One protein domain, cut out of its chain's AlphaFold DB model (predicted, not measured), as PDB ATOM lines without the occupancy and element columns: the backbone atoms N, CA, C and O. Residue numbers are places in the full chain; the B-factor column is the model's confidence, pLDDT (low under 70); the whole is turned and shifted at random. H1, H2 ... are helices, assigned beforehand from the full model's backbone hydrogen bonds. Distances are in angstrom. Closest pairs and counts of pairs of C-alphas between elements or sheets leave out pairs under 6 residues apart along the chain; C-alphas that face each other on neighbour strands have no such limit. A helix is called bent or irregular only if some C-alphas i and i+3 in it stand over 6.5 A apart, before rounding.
ATOM      1  N   LEU A 714     201.227 221.194 227.781       85.56
ATOM      2  CA  LEU A 714     202.194 222.087 228.430       85.56
ATOM      3  C   LEU A 714     201.995 222.180 229.954       85.56
ATOM      4  O   LEU A 714     202.932 222.461 230.701       85.56
ATOM      5  N   PHE A 715     200.765 221.959 230.420       90.50
ATOM      6  CA  PHE A 715     200.370 221.900 231.828       90.50
ATOM      7  C   PHE A 715     199.041 221.138 231.965       90.50
ATOM      8  O   PHE A 715     198.341 220.934 230.977       90.50
ATOM      9  N   THR A 716     198.673 220.708 233.178       92.75
ATOM     10  CA  THR A 716     197.407 219.984 233.412       92.75
ATOM     11  C   THR A 716     196.258 220.918 233.811       92.75
ATOM     12  O   THR A 716     196.467 222.063 234.220       92.75
ATOM     13  N   LEU A 717     195.020 220.418 233.740       93.25
ATOM     14  CA  LEU A 717     193.836 221.163 234.178       93.25
ATOM     15  C   LEU A 717     193.845 221.427 235.692       93.25
ATOM     16  O   LEU A 717     193.414 222.483 236.147       93.25
ATOM     17  N   GLU A 718     194.376 220.491 236.471       94.44
ATOM     18  CA  GLU A 718     194.555 220.608 237.918       94.44
ATOM     19  C   GLU A 718     195.552 221.726 238.243       94.44
ATOM     20  O   GLU A 718     195.294 222.529 239.136       94.44
ATOM     21  N   TYR A 719     196.642 221.834 237.470       92.62
ATOM     22  CA  TYR A 719     197.616 222.920 237.592       92.62
ATOM     23  C   TYR A 719     197.008 224.290 237.255       92.62
ATOM     24  O   TYR A 719     197.201 225.248 238.005       92.62
ATOM     25  N   LEU A 720     196.227 224.383 236.172       91.75
ATOM     26  CA  LEU A 720     195.501 225.609 235.828       91.75
ATOM     27  C   LEU A 720     194.516 226.006 236.936       91.75
ATOM     28  O   LEU A 720     194.517 227.152 237.369       91.75
ATOM     29  N   ASN A 721     193.703 225.066 237.420       93.56
ATOM     30  CA  ASN A 721     192.716 225.324 238.469       93.56
ATOM     31  C   ASN A 721     193.363 225.717 239.804       93.56
ATOM     32  O   ASN A 721     192.827 226.573 240.509       93.56
ATOM     33  N   LEU A 722     194.518 225.134 240.138       92.12
ATOM     34  CA  LEU A 722     195.312 225.540 241.295       92.12
ATOM     35  C   LEU A 722     195.795 226.986 241.139       92.12
ATOM     36  O   LEU A 722     195.537 227.805 242.016       92.12
ATOM     37  N   ARG A 723     196.405 227.334 239.998       83.56
ATOM     38  CA  ARG A 723     196.913 228.695 239.769       83.56
ATOM     39  C   ARG A 723     195.816 229.745 239.617       83.56
ATOM     40  O   ARG A 723     196.014 230.854 240.089       83.56
ATOM     41  N   ILE A 724     194.651 229.412 239.053       85.62
ATOM     42  CA  ILE A 724     193.471 230.296 239.079       85.62
ATOM     43  C   ILE A 724     193.070 230.602 240.528       85.62
ATOM     44  O   ILE A 724     192.870 231.764 240.865       85.62
ATOM     45  N   LYS A 725     192.987 229.573 241.384       84.88
ATOM     46  CA  LYS A 725     192.599 229.694 242.799       84.88
ATOM     47  C   LYS A 725     193.623 230.473 243.636       84.88
ATOM     48  O   LYS A 725     193.232 231.222 244.528       84.88
ATOM     49  N   GLU A 726     194.914 230.274 243.386       82.19
ATOM     50  CA  GLU A 726     196.013 230.913 244.127       82.19
ATOM     51  C   GLU A 726     196.355 232.324 243.619       82.19
ATOM     52  O   GLU A 726     197.003 233.091 244.332       82.19
ATOM     53  N   PHE A 727     195.908 232.698 242.417       74.75
ATOM     54  CA  PHE A 727     196.103 234.038 241.871       74.75
ATOM     55  C   PHE A 727     195.180 235.053 242.562       74.75
ATOM     56  O   PHE A 727     193.997 235.171 242.251       74.75
ATOM     57  N   VAL A 728     195.744 235.797 243.516       60.88
ATOM     58  CA  VAL A 728     195.072 236.896 244.220       60.88
ATOM     59  C   VAL A 728     195.230 238.193 243.418       60.88
ATOM     60  O   VAL A 728     196.348 238.664 243.200       60.88
ATOM     61  N   SER A 729     194.107 238.786 243.000       53.53
ATOM     62  CA  SER A 729     194.082 240.160 242.474       53.53
ATOM     63  C   SER A 729     194.278 241.162 243.615       53.53
ATOM     64  O   SER A 729     193.908 240.892 244.753       53.53
ATOM     65  N   TYR A 730     194.814 242.343 243.305       45.81
ATOM     66  CA  TYR A 730     194.917 243.459 244.258       45.81
ATOM     67  C   TYR A 730     193.601 244.256 244.394       45.81
ATOM     68  O   TYR A 730     193.528 245.196 245.183       45.81
ATOM     69  N   SER A 731     192.569 243.884 243.631       42.09
ATOM     70  CA  SER A 731     191.181 244.318 243.802       42.09
ATOM     71  C   SER A 731     190.416 243.367 244.737       42.09
ATOM     72  O   SER A 731     190.635 242.156 244.695       42.09
ATOM     73  N   ASP A 732     189.470 243.893 245.530       41.97
ATOM     74  CA  ASP A 732     188.526 243.130 246.382       41.97
ATOM     75  C   ASP A 732     187.458 242.364 245.547       41.97
ATOM     76  O   ASP A 732     186.259 242.374 245.838       41.97
ATOM     77  N   ASP A 733     187.871 241.723 244.452       48.03
ATOM     78  CA  ASP A 733     186.981 241.082 243.486       48.03
ATOM     79  C   ASP A 733     186.479 239.715 243.967       48.03
ATOM     80  O   ASP A 733     187.173 238.701 243.898       48.03
ATOM     81  N   THR A 734     185.192 239.648 244.309       54.78
ATOM     82  CA  THR A 734     184.441 238.394 244.530       54.78
ATOM     83  C   THR A 734     184.211 237.574 243.249       54.78
ATOM     84  O   THR A 734     183.420 236.635 243.257       54.78
ATOM     85  N   ASN A 735     184.863 237.948 242.146       69.62
ATOM     86  CA  ASN A 735     184.571 237.527 240.773       69.62
ATOM     87  C   ASN A 735     185.679 236.630 240.181       69.62
ATOM     88  O   ASN A 735     185.820 236.517 238.965       69.62
ATOM     89  N   GLN A 736     186.497 236.016 241.043       77.75
ATOM     90  CA  GLN A 736     187.503 235.023 240.662       77.75
ATOM     91  C   GLN A 736     186.805 233.788 240.049       77.75
ATOM     92  O   GLN A 736     185.922 233.220 240.696       77.75
ATOM     93  N   PRO A 737     187.174 233.340 238.834       82.44
ATOM     94  CA  PRO A 737     186.475 232.257 238.149       82.44
ATOM     95  C   PRO A 737     186.618 230.920 238.903       82.44
ATOM     96  O   PRO A 737     187.732 230.554 239.297       82.44
ATOM     97  N   PRO A 738     185.530 230.146 239.089       86.50
ATOM     98  CA  PRO A 738     185.577 228.856 239.767       86.50
ATOM     99  C   PRO A 738     186.366 227.801 238.966       86.50
ATOM    100  O   PRO A 738     186.511 227.925 237.747       86.50
ATOM    101  N   PRO A 739     186.838 226.718 239.617       88.06
ATOM    102  CA  PRO A 739     187.602 225.663 238.956       88.06
ATOM    103  C   PRO A 739     186.907 225.086 237.712       88.06
ATOM    104  O   PRO A 739     185.766 224.618 237.764       88.06
ATOM    105  N   ILE A 740     187.628 225.073 236.593       91.19
ATOM    106  CA  ILE A 740     187.172 224.545 235.309       91.19
ATOM    107  C   ILE A 740     187.057 223.022 235.417       91.19
ATOM    108  O   ILE A 740     188.055 222.311 235.543       91.19
ATOM    109  N   ALA A 741     185.833 222.503 235.344       87.38
ATOM    110  CA  ALA A 741     185.583 221.065 235.321       87.38
ATOM    111  C   ALA A 741     185.996 220.441 233.974       87.38
ATOM    112  O   ALA A 741     185.735 221.006 232.913       87.38
ATOM    113  N   LEU A 742     186.576 219.236 233.989       86.50
ATOM    114  CA  LEU A 742     187.121 218.566 232.794       86.50
ATOM    115  C   LEU A 742     186.105 218.411 231.642       86.50
ATOM    116  O   LEU A 742     186.450 218.561 230.468       86.50
ATOM    117  N   ASN A 743     184.831 218.183 231.971       83.25
ATOM    118  CA  ASN A 743     183.741 218.075 230.996       83.25
ATOM    119  C   ASN A 743     183.381 219.406 230.298       83.25
ATOM    120  O   ASN A 743     182.689 219.366 229.282       83.25
ATOM    121  N   ARG A 744     183.871 220.554 230.792       83.88
ATOM    122  CA  ARG A 744     183.743 221.891 230.177       83.88
ATOM    123  C   ARG A 744     184.802 222.177 229.110       83.88
ATOM    124  O   ARG A 744     184.674 223.141 228.362       83.88
ATOM    125  N   LEU A 745     185.848 221.348 229.040       81.81
ATOM    126  CA  LEU A 745     186.856 221.403 227.981       81.81
ATOM    127  C   LEU A 745     186.697 220.230 227.004       81.81
ATOM    128  O   LEU A 745     186.636 220.469 225.798       81.81
ATOM    129  N   LYS A 746     186.554 218.992 227.513       74.12
ATOM    130  CA  LYS A 746     186.466 217.749 226.714       74.12
ATOM    131  C   LYS A 746     185.053 217.252 226.368       74.12
ATOM    132  O   LYS A 746     184.930 216.309 225.598       74.12
ATOM    133  N   GLY A 747     183.991 217.817 226.947       66.19
ATOM    134  CA  GLY A 747     182.605 217.408 226.661       66.19
ATOM    135  C   GLY A 747     181.914 218.300 225.625       66.19
ATOM    136  O   GLY A 747     182.496 219.257 225.126       66.19
ATOM    137  N   LYS A 748     180.622 218.068 225.362       63.25
ATOM    138  CA  LYS A 748     179.786 219.003 224.575       63.25
ATOM    139  C   LYS A 748     179.415 220.296 225.329       63.25
ATOM    140  O   LYS A 748     178.725 221.145 224.788       63.25
ATOM    141  N   LEU A 749     179.845 220.459 226.583       72.06
ATOM    142  CA  LEU A 749     179.522 221.626 227.407       72.06
ATOM    143  C   LEU A 749     180.588 222.715 227.265       72.06
ATOM    144  O   LEU A 749     181.763 222.458 227.509       72.06
ATOM    145  N   ASN A 750     180.168 223.943 226.965       78.06
ATOM    146  CA  ASN A 750     181.029 225.126 227.027       78.06
ATOM    147  C   ASN A 750     181.375 225.518 228.473       78.06
ATOM    148  O   ASN A 750     180.702 225.084 229.417       78.06
ATOM    149  N   LEU A 751     182.404 226.361 228.643       84.25
ATOM    150  CA  LEU A 751     182.710 227.031 229.916       84.25
ATOM    151  C   LEU A 751     181.445 227.712 230.469       84.25
ATOM    152  O   LEU A 751     180.602 228.172 229.703       84.25
ATOM    153  N   LYS A 752     181.296 227.751 231.796       84.00
ATOM    154  CA  LYS A 752     180.194 228.463 232.457       84.00
ATOM    155  C   LYS A 752     180.772 229.435 233.478       84.00
ATOM    156  O   LYS A 752     181.020 229.050 234.616       84.00
ATOM    157  N   PHE A 753     180.945 230.665 233.027       85.75
ATOM    158  CA  PHE A 753     181.353 231.828 233.798       85.75
ATOM    159  C   PHE A 753     180.376 232.957 233.477       85.75
ATOM    160  O   PHE A 753     179.892 233.033 232.349       85.75
ATOM    161  N   SER A 754     180.097 233.813 234.452       84.94
ATOM    162  CA  SER A 754     179.524 235.135 234.201       84.94
ATOM    163  C   SER A 754     180.506 236.007 233.416       84.94
ATOM    164  O   SER A 754     181.720 235.770 233.421       84.94
ATOM    165  N   ALA A 755     179.998 237.075 232.806       73.88
ATOM    166  CA  ALA A 755     180.810 238.090 232.150       73.88
ATOM    167  C   ALA A 755     181.967 238.598 233.040       73.88
ATOM    168  O   ALA A 755     183.082 238.766 232.551       73.88
ATOM    169  N   ALA A 756     181.743 238.789 234.347       78.19
ATOM    170  CA  ALA A 756     182.774 239.254 235.279       78.19
ATOM    171  C   ALA A 756     183.894 238.217 235.495       78.19
ATOM    172  O   ALA A 756     185.072 238.549 235.373       78.19
ATOM    173  N   GLU A 757     183.535 236.952 235.736       85.56
ATOM    174  CA  GLU A 757     184.487 235.839 235.886       85.56
ATOM    175  C   GLU A 757     185.276 235.583 234.589       85.56
ATOM    176  O   GLU A 757     186.479 235.307 234.630       85.56
ATOM    177  N   MET A 758     184.640 235.733 233.420       80.94
ATOM    178  CA  MET A 758     185.334 235.642 232.133       80.94
ATOM    179  C   MET A 758     186.228 236.859 231.862       80.94
ATOM    180  O   MET A 758     187.326 236.696 231.330       80.94
ATOM    181  N   LEU A 759     185.818 238.073 232.240       71.88
ATOM    182  CA  LEU A 759     186.657 239.272 232.132       71.88
ATOM    183  C   LEU A 759     187.898 239.161 233.030       71.88
ATOM    184  O   LEU A 759     188.985 239.560 232.621       71.88
ATOM    185  N   TYR A 760     187.753 238.577 234.221       76.69
ATOM    186  CA  TYR A 760     188.873 238.238 235.096       76.69
ATOM    187  C   TYR A 760     189.805 237.220 234.426       76.69
ATOM    188  O   TYR A 760     191.007 237.469 234.309       76.69
ATOM    189  N   LEU A 761     189.261 236.096 233.934       75.62
ATOM    190  CA  LEU A 761     190.063 235.053 233.292       75.62
ATOM    191  C   LEU A 761     190.799 235.591 232.061       75.62
ATOM    192  O   LEU A 761     192.013 235.469 231.985       75.62
ATOM    193  N   THR A 762     190.098 236.230 231.125       68.25
ATOM    194  CA  THR A 762     190.685 236.791 229.892       68.25
ATOM    195  C   THR A 762     191.755 237.847 230.172       68.25
ATOM    196  O   THR A 762     192.801 237.824 229.528       68.25
ATOM    197  N   ARG A 763     191.548 238.732 231.161       67.06
ATOM    198  CA  ARG A 763     192.534 239.750 231.563       67.06
ATOM    199  C   ARG A 763     193.806 239.133 232.145       67.06
ATOM    200  O   ARG A 763     194.897 239.633 231.872       67.06
ATOM    201  N   TYR A 764     193.675 238.086 232.961       68.00
ATOM    202  CA  TYR A 764     194.787 237.553 233.753       68.00
ATOM    203  C   TYR A 764     195.378 236.233 233.246       68.00
ATOM    204  O   TYR A 764     196.455 235.863 233.708       68.00
ATOM    205  N   LEU A 765     194.782 235.558 232.253       73.19
ATOM    206  CA  LEU A 765     195.294 234.292 231.702       73.19
ATOM    207  C   LEU A 765     196.760 234.404 231.252       73.19
ATOM    208  O   LEU A 765     197.559 233.508 231.520       73.19
ATOM    209  N   GLY A 766     197.135 235.544 230.662       64.69
ATOM    210  CA  GLY A 766     198.515 235.857 230.279       64.69
ATOM    211  C   GLY A 766     199.523 235.760 231.432       64.69
ATOM    212  O   GLY A 766     200.656 235.336 231.224       64.69
ATOM    213  N   VAL A 767     199.099 236.090 232.655       64.50
ATOM    214  CA  VAL A 767     199.904 236.000 233.887       64.50
ATOM    215  C   VAL A 767     199.744 234.629 234.558       64.50
ATOM    216  O   VAL A 767     200.712 234.079 235.071       64.50
ATOM    217  N   ILE A 768     198.541 234.045 234.514       70.31
ATOM    218  CA  ILE A 768     198.199 232.767 235.163       70.31
ATOM    219  C   ILE A 768     198.825 231.553 234.444       70.31
ATOM    220  O   ILE A 768     199.064 230.532 235.093       70.31
ATOM    221  N   ILE A 769     199.126 231.623 233.136       74.75
ATOM    222  CA  ILE A 769     199.793 230.531 232.386       74.75
ATOM    223  C   ILE A 769     200.961 230.923 231.465       74.75
ATOM    224  O   ILE A 769     201.636 230.024 230.968       74.75
ATOM    225  N   GLY A 770     201.281 232.207 231.275       67.81
ATOM    226  CA  GLY A 770     202.288 232.636 230.287       67.81
ATOM    227  C   GLY A 770     203.706 232.068 230.463       67.81
ATOM    228  O   GLY A 770     204.416 231.902 229.476       67.81
ATOM    229  N   ASP A 771     204.124 231.702 231.680       71.75
ATOM    230  CA  ASP A 771     205.429 231.074 231.958       71.75
ATOM    231  C   ASP A 771     205.518 229.588 231.553       71.75
ATOM    232  O   ASP A 771     206.589 228.989 231.636       71.75
ATOM    233  N   LYS A 772     204.401 228.975 231.144       72.81
ATOM    234  CA  LYS A 772     204.331 227.578 230.682       72.81
ATOM    235  C   LYS A 772     204.227 227.449 229.164       72.81
ATOM    236  O   LYS A 772     204.121 226.333 228.665       72.81
ATOM    237  N   ILE A 773     204.236 228.562 228.432       73.06
ATOM    238  CA  ILE A 773     203.853 228.584 227.021       73.06
ATOM    239  C   ILE A 773     205.035 229.048 226.156       73.06
ATOM    240  O   ILE A 773     205.592 230.120 226.416       73.06
ATOM    241  N   PRO A 774     205.449 228.264 225.137       71.56
ATOM    242  CA  PRO A 774     206.529 228.649 224.232       71.56
ATOM    243  C   PRO A 774     206.263 229.999 223.554       71.56
ATOM    244  O   PRO A 774     205.141 230.294 223.141       71.56
ATOM    245  N   ARG A 775     207.306 230.832 223.421       55.38
ATOM    246  CA  ARG A 775     207.206 232.199 222.857       55.38
ATOM    247  C   ARG A 775     206.755 232.217 221.392       55.38
ATOM    248  O   ARG A 775     206.278 233.231 220.894       55.38
ATOM    249  N   ASP A 776     206.939 231.093 220.719       62.47
ATOM    250  CA  ASP A 776     206.628 230.795 219.332       62.47
ATOM    251  C   ASP A 776     205.302 230.034 219.145       62.47
ATOM    252  O   ASP A 776     204.869 229.905 217.999       62.47
ATOM    253  N   ASN A 777     204.619 229.598 220.216       63.09
ATOM    254  CA  ASN A 777     203.333 228.894 220.125       63.09
ATOM    255  C   ASN A 777     202.281 229.763 219.403       63.09
ATOM    256  O   ASN A 777     201.929 230.860 219.839       63.09
ATOM    257  N   GLU A 778     201.779 229.259 218.276       55.88
ATOM    258  CA  GLU A 778     200.895 229.987 217.357       55.88
ATOM    259  C   GLU A 778     199.527 230.307 217.978       55.88
ATOM    260  O   GLU A 778     198.956 231.365 217.718       55.88
ATOM    261  N   HIS A 779     199.023 229.426 218.841       56.34
ATOM    262  CA  HIS A 779     197.732 229.564 219.516       56.34
ATOM    263  C   HIS A 779     197.787 230.626 220.626       56.34
ATOM    264  O   HIS A 779     196.827 231.362 220.852       56.34
ATOM    265  N   TRP A 780     198.955 230.800 221.246       60.44
ATOM    266  CA  TRP A 780     199.244 231.871 222.194       60.44
ATOM    267  C   TRP A 780     199.551 233.210 221.518       60.44
ATOM    268  O   TRP A 780     199.218 234.256 222.075       60.44
ATOM    269  N   LYS A 781     200.087 233.215 220.285       49.94
ATOM    270  CA  LYS A 781     200.176 234.445 219.469       49.94
ATOM    271  C   LYS A 781     198.794 235.085 219.272       49.94
ATOM    272  O   LYS A 781     198.699 236.298 219.387       49.94
ATOM    273  N   ILE A 782     197.718 234.296 219.144       43.84
ATOM    274  CA  ILE A 782     196.326 234.803 219.116       43.84
ATOM    275  C   ILE A 782     195.998 235.621 220.381       43.84
ATOM    276  O   ILE A 782     195.385 236.683 220.295       43.84
ATOM    277  N   SER A 783     196.433 235.152 221.557       40.00
ATOM    278  CA  SER A 783     196.267 235.874 222.826       40.00
ATOM    279  C   SER A 783     197.213 237.076 222.963       40.00
ATOM    280  O   SER A 783     196.918 237.995 223.725       40.00
ATOM    281  N   ASN A 784     198.345 237.075 222.252       40.66
ATOM    282  CA  ASN A 784     199.355 238.133 222.295       40.66
ATOM    283  C   ASN A 784     199.186 239.221 221.220       40.66
ATOM    284  O   ASN A 784     199.700 240.322 221.413       40.66
ATOM    285  N   ASP A 785     198.430 238.983 220.145       39.91
ATOM    286  CA  ASP A 785     198.135 239.994 219.116       39.91
ATOM    287  C   ASP A 785     197.340 241.193 219.690       39.91
ATOM    288  O   ASP A 785     197.458 242.314 219.185       39.91
ATOM    289  N   LEU A 786     196.651 241.010 220.832       35.25
ATOM    290  CA  LEU A 786     196.083 242.094 221.655       35.25
ATOM    291  C   LEU A 786     197.139 243.093 222.188       35.25
ATOM    292  O   LEU A 786     196.784 244.201 222.592       35.25
TER     293      LEU A 786
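What this domain is: This is residues 714 to 786 of the 898 residues of an uncharacterized protein of Trichomalopsis sarcophagae (UniProt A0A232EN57). One long kinked helix, H3, runs through the domain; H1 crosses it at one place near its later end, and H4, after a tight turn, folds back near H3 on another side. The very short helix H2 lies away from the other helices, between two stretches with no named element, and one of these, residues 727 to 742, swings out in a wide loop after H1. The printed part has 73 residues with four named helices, H1 H2 H3 H4 along the chain, and no named strand; the class is all helix. The whole is compact, with a radius of gyration of the C-alphas of 12.8 A, although contacts between the helices are few, and it spans 34 by 33 by 21 A.

Where its parts are: H3, the longest helix, covers residues 755 to 772 and is 25.8 A from C-alpha 755 at (180.810, 238.090, 232.150) to C-alpha 772 at (204.331, 227.578, 230.682). It has a kink of 43 degrees near residue 764 and is irregular, with C-alphas 768 and 771 8.1 A apart. H1, residues 717 to 726, is 14.1 A long and begins with C-alpha 717 at (193.836, 221.163, 234.178). H4, residues 778 to 786, is 13.7 A long and ends with C-alpha 786 at (196.083, 242.094, 221.655); it is neither bent nor irregular, but only just: C-alphas 783 and 786 are 6.3 A apart. H2 has four residues, 743 to 746.

How they stand to each other: H3 touches H1 with residues 768 to 769 alone; the closest C-alphas, those of Arg 723 and Ile 768, are 6.3 A apart. The lines of H1 and H3 stand about perpendicular, but only just, at 70.1 degrees. H3 and H4 are close but not clearly touching, their closest C-alphas being those of Gly 766 and Ser 783, 7.8 A apart. They run opposite ways at a steep tilt of 57 degrees. H2 is apart from H1, H3 and H4, and H1 is apart from H4. In H1 every pair of O i and N i+4 is within hydrogen-bond range; in H3 10 of 14 pairs are and in H4 3 of 5, while H2 is too short for such a pair and has 0 of 1 pair of O i and N i+3 within range.

The domain as a whole: The two C-alphas farthest apart, those of Tyr 730 and Lys 748, are 34.8 A apart. The printed part has no cut. The link from H1 to H2, 16 residues, is long; its C-alphas lie 8 to 19 A from the mean of the C-alphas. The link from H2 to H3 is short, with 8 residues, and that from H3 to H4 is tight, with 5. The mean pLDDT of the printed part is 71.9, and 28 residues are under 70, among them residues 728 to 735 and 775 to 786; the mean for H4 is 47.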